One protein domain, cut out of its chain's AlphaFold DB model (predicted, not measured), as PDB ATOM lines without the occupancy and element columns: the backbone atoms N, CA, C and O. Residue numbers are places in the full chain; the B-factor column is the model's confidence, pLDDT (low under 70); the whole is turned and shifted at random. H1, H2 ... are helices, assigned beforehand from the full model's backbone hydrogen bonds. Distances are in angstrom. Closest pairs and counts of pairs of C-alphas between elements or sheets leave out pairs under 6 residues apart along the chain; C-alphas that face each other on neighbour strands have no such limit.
ATOM      1  N   ASP A  80     -34.188 -40.649  24.327       63.84
ATOM      2  CA  ASP A  80     -34.070 -40.278  22.915       63.84
ATOM      3  C   ASP A  80     -34.067 -38.759  22.691       63.84
ATOM      4  O   ASP A  80     -33.748 -38.307  21.589       63.84
ATOM      5  N   VAL A  81     -34.346 -37.960  23.729       70.56
ATOM      6  CA  VAL A  81     -34.282 -36.497  23.654       70.56
ATOM      7  C   VAL A  81     -32.831 -36.042  23.499       70.56
ATOM      8  O   VAL A  81     -31.973 -36.234  24.360       70.56
ATOM      9  N   ASP A  82     -32.573 -35.374  22.381       66.69
ATOM     10  CA  ASP A  82     -31.241 -35.033  21.879       66.69
ATOM     11  C   ASP A  82     -30.381 -34.169  22.825       66.69
ATOM     12  O   ASP A  82     -29.154 -34.206  22.729       66.69
ATOM     13  N   ILE A  83     -31.005 -33.410  23.734       62.22
ATOM     14  CA  ILE A  83     -30.333 -32.645  24.801       62.22
ATOM     15  C   ILE A  83     -29.833 -33.574  25.917       62.22
ATOM     16  O   ILE A  83     -28.661 -33.506  26.281       62.22
ATOM     17  N   LEU A  84     -30.676 -34.500  26.388       68.50
ATOM     18  CA  LEU A  84     -30.357 -35.449  27.467       68.50
ATOM     19  C   LEU A  84     -29.302 -36.488  27.047       68.50
ATOM     20  O   LEU A  84     -28.635 -37.086  27.884       68.50
ATOM     21  N   ARG A  85     -29.115 -36.678  25.734       70.19
ATOM     22  CA  ARG A  85     -28.025 -37.481  25.154       70.19
ATOM     23  C   ARG A  85     -26.678 -36.762  25.083       70.19
ATOM     24  O   ARG A  85     -25.653 -37.427  24.942       70.19
ATOM     25  N   ARG A  86     -26.679 -35.425  25.077       67.19
ATOM     26  CA  ARG A  86     -25.491 -34.596  24.817       67.19
ATOM     27  C   ARG A  86     -24.915 -33.943  26.067       67.19
ATOM     28  O   ARG A  86     -23.719 -33.672  26.073       67.19
ATOM     29  N   TYR A  87     -25.739 -33.716  27.086       71.12
ATOM     30  CA  TYR A  87     -25.377 -32.963  28.281       71.12
ATOM     31  C   TYR A  87     -25.896 -33.654  29.544       71.12
ATOM     32  O   TYR A  87     -27.018 -34.160  29.578       71.12
ATOM     33  N   SER A  88     -25.081 -33.654  30.596       75.75
ATOM     34  CA  SER A  88     -25.495 -34.033  31.949       75.75
ATOM     35  C   SER A  88     -26.450 -32.988  32.563       75.75
ATOM     36  O   SER A  88     -26.475 -31.845  32.102       75.75
ATOM     37  N   PRO A  89     -27.220 -33.324  33.622       67.44
ATOM     38  CA  PRO A  89     -28.108 -32.360  34.288       67.44
ATOM     39  C   PRO A  89     -27.401 -31.065  34.712       67.44
ATOM     40  O   PRO A  89     -27.959 -29.976  34.597       67.44
ATOM     41  N   GLU A  90     -26.160 -31.190  35.179       70.19
ATOM     42  CA  GLU A  90     -25.333 -30.080  35.651       70.19
ATOM     43  C   GLU A  90     -24.869 -29.186  34.489       70.19
ATOM     44  O   GLU A  90     -24.883 -27.964  34.616       70.19
ATOM     45  N   GLU A  91     -24.528 -29.778  33.339       72.06
ATOM     46  CA  GLU A  91     -24.176 -29.045  32.115       72.06
ATOM     47  C   GLU A  91     -25.393 -28.356  31.486       72.06
ATOM     48  O   GLU A  91     -25.264 -27.227  31.027       72.06
ATOM     49  N   ILE A  92     -26.581 -28.977  31.508       72.38
ATOM     50  CA  ILE A  92     -27.832 -28.332  31.065       72.38
ATOM     51  C   ILE A  92     -28.132 -27.124  31.954       72.38
ATOM     52  O   ILE A  92     -28.404 -26.040  31.447       72.38
ATOM     53  N   ALA A  93     -28.038 -27.282  33.277       65.75
ATOM     54  CA  ALA A  93     -28.269 -26.181  34.201       65.75
ATOM     55  C   ALA A  93     -27.258 -25.035  34.015       65.75
ATOM     56  O   ALA A  93     -27.643 -23.870  34.069       65.75
ATOM     57  N   GLN A  94     -25.984 -25.347  33.753       69.56
ATOM     58  CA  GLN A  94     -24.959 -24.339  33.458       69.56
ATOM     59  C   GLN A  94     -25.177 -23.650  32.109       69.56
ATOM     60  O   GLN A  94     -25.061 -22.432  32.054       69.56
ATOM     61  N   LEU A  95     -25.542 -24.392  31.056       71.00
ATOM     62  CA  LEU A  95     -25.861 -23.838  29.735       71.00
ATOM     63  C   LEU A  95     -27.000 -22.812  29.827       71.00
ATOM     64  O   LEU A  95     -26.910 -21.745  29.237       71.00
ATOM     65  N   LEU A  96     -28.045 -23.124  30.596       63.03
ATOM     66  CA  LEU A  96     -29.205 -22.247  30.769       63.03
ATOM     67  C   LEU A  96     -28.936 -21.044  31.674       63.03
ATOM     68  O   LEU A  96     -29.572 -20.015  31.488       63.03
ATOM     69  N   MET A  97     -28.010 -21.157  32.632       63.75
ATOM     70  CA  MET A  97     -27.516 -20.013  33.412       63.75
ATOM     71  C   MET A  97     -26.508 -19.158  32.639       63.75
ATOM     72  O   MET A  97     -26.165 -18.066  33.103       63.75
ATOM     73  N   ASP A  98     -25.980 -19.645  31.510       68.81
ATOM     74  CA  ASP A  98     -25.037 -18.867  30.726       68.81
ATOM     75  C   ASP A  98     -25.767 -17.718  30.033       68.81
ATOM     76  O   ASP A  98     -26.801 -17.864  29.376       68.81
ATOM     77  N   ARG A  99     -25.190 -16.531  30.180       50.50
ATOM     78  CA  ARG A  99     -25.767 -15.285  29.693       50.50
ATOM     79  C   ARG A  99     -25.901 -15.291  28.169       50.50
ATOM     80  O   ARG A  99     -26.828 -14.689  27.640       50.50
ATOM     81  N   GLU A 100     -25.008 -16.007  27.489       52.69
ATOM     82  CA  GLU A 100     -25.015 -16.188  26.037       52.69
ATOM     83  C   GLU A 100     -26.223 -17.023  25.563       52.69
ATOM     84  O   GLU A 100     -26.806 -16.701  24.533       52.69
ATOM     85  N   TYR A 101     -26.708 -18.004  26.343       51.66
ATOM     86  CA  TYR A 101     -27.921 -18.763  25.993       51.66
ATOM     87  C   TYR A 101     -29.177 -17.879  26.032       51.66
ATOM     88  O   TYR A 101     -30.014 -17.933  25.132       51.66
ATOM     89  N   HIS A 102     -29.284 -17.006  27.039       51.62
ATOM     90  CA  HIS A 102     -30.365 -16.020  27.128       51.62
ATOM     91  C   HIS A 102     -30.290 -14.914  26.055       51.62
ATOM     92  O   HIS A 102     -31.311 -14.280  25.773       51.62
ATOM     93  N   GLU A 103     -29.108 -14.650  25.485       50.16
ATOM     94  CA  GLU A 103     -28.879 -13.584  24.498       50.16
ATOM     95  C   GLU A 103     -28.918 -14.087  23.032       50.16
ATOM     96  O   GLU A 103     -29.392 -13.344  22.168       50.16
ATOM     97  N   GLU A 104     -28.497 -15.328  22.732       47.41
ATOM     98  CA  GLU A 104     -28.380 -15.845  21.351       47.41
ATOM     99  C   GLU A 104     -29.496 -16.801  20.882       47.41
ATOM    100  O   GLU A 104     -29.782 -16.812  19.681       47.41
ATOM    101  N   ASP A 105     -30.164 -17.566  21.762       46.72
ATOM    102  CA  ASP A 105     -31.236 -18.496  21.351       46.72
ATOM    103  C   ASP A 105     -32.596 -18.191  22.008       46.72
ATOM    104  O   ASP A 105     -32.972 -18.771  23.033       46.72
ATOM    105  N   PRO A 106     -33.420 -17.317  21.397       45.50
ATOM    106  CA  PRO A 106     -34.795 -17.108  21.812       45.50
ATOM    107  C   PRO A 106     -35.712 -18.253  21.345       45.50
ATOM    108  O   PRO A 106     -36.794 -18.004  20.807       45.50
ATOM    109  N   GLN A 107     -35.354 -19.510  21.637       46.69
ATOM    110  CA  GLN A 107     -36.288 -20.643  21.609       46.69
ATOM    111  C   GLN A 107     -37.270 -20.632  22.797       46.69
ATOM    112  O   GLN A 107     -37.985 -21.604  23.052       46.69
ATOM    113  N   VAL A 108     -37.381 -19.495  23.490       44.31
ATOM    114  CA  VAL A 108     -38.503 -19.209  24.378       44.31
ATOM    115  C   VAL A 108     -39.808 -19.427  23.598       44.31
ATOM    116  O   VAL A 108     -39.976 -18.853  22.516       44.31
ATOM    117  N   PRO A 130     -51.303 -19.770  43.652       77.81
ATOM    118  CA  PRO A 130     -50.643 -18.880  44.606       77.81
ATOM    119  C   PRO A 130     -49.713 -19.621  45.577       77.81
ATOM    120  O   PRO A 130     -48.621 -19.124  45.853       77.81
ATOM    121  N   ASP A 131     -50.073 -20.836  46.000       76.88
ATOM    122  CA  ASP A 131     -49.259 -21.657  46.904       76.88
ATOM    123  C   ASP A 131     -47.923 -22.051  46.249       76.88
ATOM    124  O   ASP A 131     -46.855 -21.992  46.863       76.88
ATOM    125  N   LEU A 132     -47.963 -22.394  44.954       83.50
ATOM    126  CA  LEU A 132     -46.769 -22.690  44.162       83.50
ATOM    127  C   LEU A 132     -45.949 -21.418  43.892       83.50
ATOM    128  O   LEU A 132     -44.721 -21.469  43.818       83.50
ATOM    129  N   ASP A 133     -46.601 -20.262  43.773       84.00
ATOM    130  CA  ASP A 133     -45.916 -18.986  43.596       84.00
ATOM    131  C   ASP A 133     -45.129 -18.565  44.848       84.00
ATOM    132  O   ASP A 133     -44.002 -18.074  44.732       84.00
ATOM    133  N   ASP A 134     -45.687 -18.805  46.036       86.06
ATOM    134  CA  ASP A 134     -45.019 -18.591  47.325       86.06
ATOM    135  C   ASP A 134     -43.934 -19.635  47.612       86.06
ATOM    136  O   ASP A 134     -42.870 -19.277  48.133       86.06
ATOM    137  N   LEU A 135     -44.116 -20.887  47.180       88.94
ATOM    138  CA  LEU A 135     -43.048 -21.887  47.195       88.94
ATOM    139  C   LEU A 135     -41.852 -21.431  46.342       88.94
ATOM    140  O   LEU A 135     -40.724 -21.419  46.831       88.94
ATOM    141  N   VAL A 136     -42.085 -20.958  45.111       89.25
ATOM    142  CA  VAL A 136     -41.020 -20.434  44.231       89.25
ATOM    143  C   VAL A 136     -40.323 -19.212  44.848       89.25
ATOM    144  O   VAL A 136     -39.096 -19.133  44.810       89.25
ATOM    145  N   LYS A 137     -41.061 -18.275  45.469       90.38
ATOM    146  CA  LYS A 137     -40.458 -17.143  46.211       90.38
ATOM    147  C   LYS A 137     -39.573 -17.617  47.369       90.38
ATOM    148  O   LYS A 137     -38.549 -16.994  47.645       90.38
ATOM    149  N   THR A 138     -39.971 -18.690  48.049       94.19
ATOM    150  CA  THR A 138     -39.252 -19.247  49.202       94.19
ATOM    151  C   THR A 138     -37.974 -19.958  48.763       94.19
ATOM    152  O   THR A 138     -36.904 -19.642  49.275       94.19
ATOM    153  N   VAL A 139     -38.056 -20.828  47.749       92.75
ATOM    154  CA  VAL A 139     -36.892 -21.506  47.148       92.75
ATOM    155  C   VAL A 139     -35.886 -20.493  46.595       92.75
ATOM    156  O   VAL A 139     -34.691 -20.633  46.843       92.75
ATOM    157  N   ARG A 140     -36.360 -19.429  45.929       93.00
ATOM    158  CA  ARG A 140     -35.515 -18.317  45.470       93.00
ATOM    159  C   ARG A 140     -34.729 -17.681  46.620       93.00
ATOM    160  O   ARG A 140     -33.510 -17.605  46.541       93.00
ATOM    161  N   ARG A 141     -35.400 -17.285  47.708       91.75
ATOM    162  CA  ARG A 141     -34.737 -16.677  48.880       91.75
ATOM    163  C   ARG A 141     -33.727 -17.621  49.536       91.75
ATOM    164  O   ARG A 141     -32.657 -17.180  49.931       91.75
ATOM    165  N   GLU A 142     -34.050 -18.908  49.642       94.38
ATOM    166  CA  GLU A 142     -33.129 -19.927  50.163       94.38
ATOM    167  C   GLU A 142     -31.890 -20.117  49.279       94.38
ATOM    168  O   GLU A 142     -30.796 -20.323  49.804       94.38
ATOM    169  N   PHE A 143     -32.036 -20.022  47.954       92.06
ATOM    170  CA  PHE A 143     -30.912 -20.032  47.018       92.06
ATOM    171  C   PHE A 143     -30.034 -18.785  47.197       92.06
ATOM    172  O   PHE A 143     -28.834 -18.916  47.437       92.06
ATOM    173  N   GLU A 144     -30.642 -17.595  47.161       92.44
ATOM    174  CA  GLU A 144     -29.953 -16.303  47.304       92.44
ATOM    175  C   GLU A 144     -29.161 -16.240  48.623       92.44
ATOM    176  O   GLU A 144     -27.967 -15.945  48.622       92.44
ATOM    177  N   ASN A 145     -29.778 -16.650  49.739       93.06
ATOM    178  CA  ASN A 145     -29.136 -16.721  51.058       93.06
ATOM    179  C   ASN A 145     -27.980 -17.736  51.144       93.06
ATOM    180  O   ASN A 145     -27.102 -17.592  51.995       93.06
ATOM    181  N   ARG A 146     -28.004 -18.808  50.340       94.19
ATOM    182  CA  ARG A 146     -27.026 -19.908  50.413       94.19
ATOM    183  C   ARG A 146     -25.803 -19.678  49.539       94.19
ATOM    184  O   ARG A 146     -24.720 -20.133  49.903       94.19
ATOM    185  N   TYR A 147     -25.990 -19.021  48.398       91.56
ATOM    186  CA  TYR A 147     -24.957 -18.855  47.377       91.56
ATOM    187  C   TYR A 147     -24.475 -17.408  47.203       91.56
ATOM    188  O   TYR A 147     -23.539 -17.200  46.437       91.56
ATOM    189  N   ASP A 148     -25.062 -16.438  47.922       92.19
ATOM    190  CA  ASP A 148     -24.737 -15.000  47.830       92.19
ATOM    191  C   ASP A 148     -24.835 -14.476  46.381       92.19
ATOM    192  O   ASP A 148     -23.997 -13.721  45.889       92.19
ATOM    193  N   ALA A 149     -25.857 -14.959  45.666       88.44
ATOM    194  CA  ALA A 149     -26.066 -14.736  44.240       88.44
ATOM    195  C   ALA A 149     -27.558 -14.567  43.929       88.44
ATOM    196  O   ALA A 149     -28.389 -15.337  44.411       88.44
ATOM    197  N   GLU A 150     -27.895 -13.578  43.101       87.38
ATOM    198  CA  GLU A 150     -29.266 -13.343  42.637       87.38
ATOM    199  C   GLU A 150     -29.680 -14.378  41.579       87.38
ATOM    200  O   GLU A 150     -28.887 -14.759  40.720       87.38
ATOM    201  N   ILE A 151     -30.946 -14.802  41.616       87.75
ATOM    202  CA  ILE A 151     -31.559 -15.678  40.604       87.75
ATOM    203  C   ILE A 151     -32.965 -15.165  40.284       87.75
ATOM    204  O   ILE A 151     -33.667 -14.677  41.176       87.75
ATOM    205  N   ASN A 152     -33.417 -15.230  39.033       85.12
ATOM    206  CA  ASN A 152     -34.753 -14.768  38.676       85.12
ATOM    207  C   ASN A 152     -35.808 -15.853  38.963       85.12
ATOM    208  O   ASN A 152     -35.556 -17.055  39.040       85.12
ATOM    209  N   LYS A 153     -37.057 -15.416  39.136       86.44
ATOM    210  CA  LYS A 153     -38.213 -16.287  39.381       86.44
ATOM    211  C   LYS A 153     -38.526 -17.200  38.189       86.44
ATOM    212  O   LYS A 153     -39.158 -18.236  38.379       86.44
ATOM    213  N   ALA A 154     -38.149 -16.786  36.978       84.88
ATOM    214  CA  ALA A 154     -38.265 -17.599  35.772       84.88
ATOM    215  C   ALA A 154     -37.319 -18.805  35.860       84.88
ATOM    216  O   ALA A 154     -37.790 -19.937  35.847       84.88
ATOM    217  N   ASP A 155     -36.037 -18.549  36.096       85.19
ATOM    218  CA  ASP A 155     -34.967 -19.547  36.143       85.19
ATOM    219  C   ASP A 155     -35.241 -20.592  37.239       85.19
ATOM    220  O   ASP A 155     -35.188 -21.789  36.984       85.19
ATOM    221  N   VAL A 156     -35.682 -20.179  38.439       88.25
ATOM    222  CA  VAL A 156     -36.096 -21.123  39.507       88.25
ATOM    223  C   VAL A 156     -37.214 -22.076  39.051       88.25
ATOM    224  O   VAL A 156     -37.225 -23.246  39.438       88.25
ATOM    225  N   ARG A 157     -38.161 -21.606  38.226       88.88
ATOM    226  CA  ARG A 157     -39.226 -22.455  37.657       88.88
ATOM    227  C   ARG A 157     -38.695 -23.350  36.536       88.88
ATOM    228  O   ARG A 157     -39.158 -24.479  36.412       88.88
ATOM    229  N   GLU A 158     -37.738 -22.866  35.751       86.31
ATOM    230  CA  GLU A 158     -37.072 -23.628  34.693       86.31
ATOM    231  C   GLU A 158     -36.231 -24.773  35.276       86.31
ATOM    232  O   GLU A 158     -36.423 -25.919  34.875       86.31
ATOM    233  N   PHE A 159     -35.434 -24.533  36.326       86.00
ATOM    234  CA  PHE A 159     -34.725 -25.602  37.046       86.00
ATOM    235  C   PHE A 159     -35.669 -26.631  37.659       86.00
ATOM    236  O   PHE A 159     -35.410 -27.827  37.550       86.00
ATOM    237  N   ALA A 160     -36.780 -26.198  38.265       88.38
ATOM    238  CA  ALA A 160     -37.782 -27.122  38.790       88.38
ATOM    239  C   ALA A 160     -38.417 -27.979  37.677       88.38
ATOM    240  O   ALA A 160     -38.616 -29.179  37.860       88.38
ATOM    241  N   MET A 161     -38.691 -27.382  36.510       86.56
ATOM    242  CA  MET A 161     -39.231 -28.090  35.349       86.56
ATOM    243  C   MET A 161     -38.230 -29.100  34.784       86.56
ATOM    244  O   MET A 161     -38.593 -30.250  34.564       86.56
ATOM    245  N   ILE A 162     -36.971 -28.704  34.593       87.12
ATOM    246  CA  ILE A 162     -35.913 -29.580  34.077       87.12
ATOM    247  C   ILE A 162     -35.646 -30.718  35.049       87.12
ATOM    248  O   ILE A 162     -35.613 -31.867  34.629       87.12
ATOM    249  N   TYR A 163     -35.534 -30.430  36.347       87.69
ATOM    250  CA  TYR A 163     -35.364 -31.466  37.360       87.69
ATOM    251  C   TYR A 163     -36.515 -32.484  37.317       87.69
ATOM    252  O   TYR A 163     -36.255 -33.684  37.306       87.69
ATOM    253  N   GLY A 164     -37.770 -32.029  37.224       87.56
ATOM    254  CA  GLY A 164     -38.924 -32.922  37.078       87.56
ATOM    255  C   GLY A 164     -38.909 -33.731  35.775       87.56
ATOM    256  O   GLY A 164     -39.197 -34.921  35.790       87.56
ATOM    257  N   LEU A 165     -38.521 -33.118  34.652       87.88
ATOM    258  CA  LEU A 165     -38.405 -33.805  33.360       87.88
ATOM    259  C   LEU A 165     -37.250 -34.813  33.321       87.88
ATOM    260  O   LEU A 165     -37.350 -35.805  32.608       87.88
ATOM    261  N   MET A 166     -36.165 -34.576  34.060       85.94
ATOM    262  CA  MET A 166     -35.016 -35.484  34.141       85.94
ATOM    263  C   MET A 166     -35.230 -36.634  35.130       85.94
ATOM    264  O   MET A 166     -34.670 -37.707  34.929       85.94
ATOM    265  N   ASN A 167     -36.067 -36.436  36.149       89.25
ATOM    266  CA  ASN A 167     -36.505 -37.467  37.090       89.25
ATOM    267  C   ASN A 167     -37.957 -37.860  36.773       89.25
ATOM    268  O   ASN A 167     -38.850 -37.759  37.612       89.25
ATOM    269  N   ALA A 168     -38.204 -38.256  35.519       88.06
ATOM    270  CA  ALA A 168     -39.556 -38.519  35.033       88.06
ATOM    271  C   ALA A 168     -40.257 -39.665  35.781       88.06
ATOM    272  O   ALA A 168     -41.470 -39.603  35.942       88.06
ATOM    273  N   ASP A 169     -39.517 -40.660  36.281       89.69
ATOM    274  CA  ASP A 169     -40.080 -41.734  37.108       89.69
ATOM    275  C   ASP A 169     -40.688 -41.175  38.412       89.69
ATOM    276  O   ASP A 169     -41.864 -41.420  38.685       89.69
ATOM    277  N   ASP A 170     -39.949 -40.331  39.149       88.25
ATOM    278  CA  ASP A 170     -40.444 -39.629  40.349       88.25
ATOM    279  C   ASP A 170     -41.653 -38.732  40.014       88.25
ATOM    280  O   ASP A 170     -42.628 -38.659  40.766       88.25
ATOM    281  N   LEU A 171     -41.612 -38.049  38.861       87.00
ATOM    282  CA  LEU A 171     -42.704 -37.200  38.377       87.00
ATOM    283  C   LEU A 171     -43.967 -38.015  38.051       87.00
ATOM    284  O   LEU A 171     -45.078 -37.541  38.297       87.00
ATOM    285  N   PHE A 172     -43.818 -39.224  37.503       87.62
ATOM    286  CA  PHE A 172     -44.929 -40.127  37.208       87.62
ATOM    287  C   PHE A 172     -45.495 -40.772  38.481       87.62
ATOM    288  O   PHE A 172     -46.716 -40.868  38.594       87.62
ATOM    289  N   GLU A 173     -44.655 -41.130  39.458       87.69
ATOM    290  CA  GLU A 173     -45.102 -41.612  40.776       87.69
ATOM    291  C   GLU A 173     -45.893 -40.522  41.522       87.69
ATOM    292  O   GLU A 173     -47.014 -40.770  41.971       87.69
ATOM    293  N   MET A 174     -45.387 -39.282  41.556       84.69
ATOM    294  CA  MET A 174     -46.128 -38.129  42.091       84.69
ATOM    295  C   MET A 174     -47.451 -37.885  41.352       84.69
ATOM    296  O   MET A 174     -48.464 -37.571  41.976       84.69
ATOM    297  N   ALA A 175     -47.464 -38.013  40.022       83.19
ATOM    298  CA  ALA A 175     -48.680 -37.857  39.231       83.19
ATOM    299  C   ALA A 175     -49.735 -38.918  39.596       83.19
ATOM    300  O   ALA A 175     -50.907 -38.572  39.774       83.19
ATOM    301  N   GLU A 176     -49.327 -40.182  39.750       82.88
ATOM    302  CA  GLU A 176     -50.210 -41.272  40.176       82.88
ATOM    303  C   GLU A 176     -50.739 -41.049  41.604       82.88
ATOM    304  O   GLU A 176     -51.951 -41.149  41.820       82.88
ATOM    305  N   GLU A 177     -49.880 -40.655  42.558       83.38
ATOM    306  CA  GLU A 177     -50.288 -40.310  43.931       83.38
ATOM    307  C   GLU A 177     -51.337 -39.184  43.942       83.38
ATOM    308  O   GLU A 177     -52.310 -39.228  44.701       83.38
ATOM    309  N   TRP A 178     -51.188 -38.191  43.061       83.56
ATOM    310  CA  TRP A 178     -52.117 -37.064  42.931       83.56
ATOM    311  C   TRP A 178     -53.374 -37.398  42.105       83.56
ATOM    312  O   TRP A 178     -54.223 -36.532  41.880       83.56
ATOM    313  N   GLY A 179     -53.539 -38.660  41.698       73.00
ATOM    314  CA  GLY A 179     -54.760 -39.186  41.091       73.00
ATOM    315  C   GLY A 179     -54.823 -39.112  39.566       73.00
ATOM    316  O   GLY A 179     -55.904 -39.318  39.005       73.00
TER     317      GLY A 179
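AT A GLANCE: This is residues 80 to 108 and 130 to 179 of the 184 residues of an uncharacterized protein of Halorubrum sp. AJ67 (UniProt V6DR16). The longest helix, H3, crosses one end of H4 like the bar of a T, while H1 packs side by side on H4, running the other way, and H5 turns off at a corner from the far end of H4. Few contacts join these parts, and two stretches stick out: residues 98 to 108, of which 99 to 104 belong to H2, and residues 173 to 179, of which 173 to 177 belong to H5. The printed part has 79 residues with five named helices, in the order H1, H2, H3, H4, H5, and no named strand; its class is all helix. The whole is loose, with a radius of gyration of the C-alphas of 14.4 A, and spans 40 by 35 by 22 A.

IN THESE COORDINATES: Find C-alpha 130 at (-50.643, -18.880, 44.606); from there H3, residues 130 to 147, runs 25.8 A to C-alpha 147 at (-24.957, -18.855, 47.377), mostly along x. Next look at H4, residues 153 to 166, 20.2 A long, where y falls from -16.287 at C-alpha 153 to -35.484 at C-alpha 166. H5, residues 168 to 177, is 14.1 A long and ends with C-alpha 177 at (-50.288, -40.310, 43.931). Earlier in the printed part are H1, residues 89 to 97, 12.4 A, and H2, residues 99 to 104, 8.8 A.

HOW THE PARTS SIT: Begin at H4, the hub, which touches three helices. Residues 136 to 140 of H3 touch residues 153 to 157 of H4, about perpendicular at 84 degrees; the closest C-alphas, of Arg 140 and Val 156, are 6.6 A apart. H1 touches H4 at a shallow tilt of 24 degrees, opposite ways, with the C-alphas of Ala 93 and Phe 159 closest at 7.1 A. H5 and H4 only just touch, with 3 pairs of C-alphas within 8 A, and only at the corner; look for the closest C-alphas at Gly 164 and Leu 171, 5.9 A apart, where the helices are about perpendicular at 86 degrees. H2 is close to H1 but not clearly touching it, with the C-alphas of Leu 95 and Tyr 101 closest at 6.6 A; their 71 degrees are only just about perpendicular. H2 touches no helix, and H3 is apart from H1 and H5. Every O i to N i+4 pair is within hydrogen-bond range in H1, H2, H3 and H5; in H4, 9 of 10 are.

THE WHOLE: The two C-alphas farthest apart, those of Glu 100 and Gly 179, are 40.5 A apart. Look for the cut after Val 108: residues 109 to 129 are not printed, and C-alphas 108 and 130 are 23.6 A apart across it. Of the links that are printed whole, H1 to H2, H3 to H4 and H4 to H5 are tight. The mean pLDDT of the printed part is 78.0; 21 residues are under 70, among them residues 96 to 108.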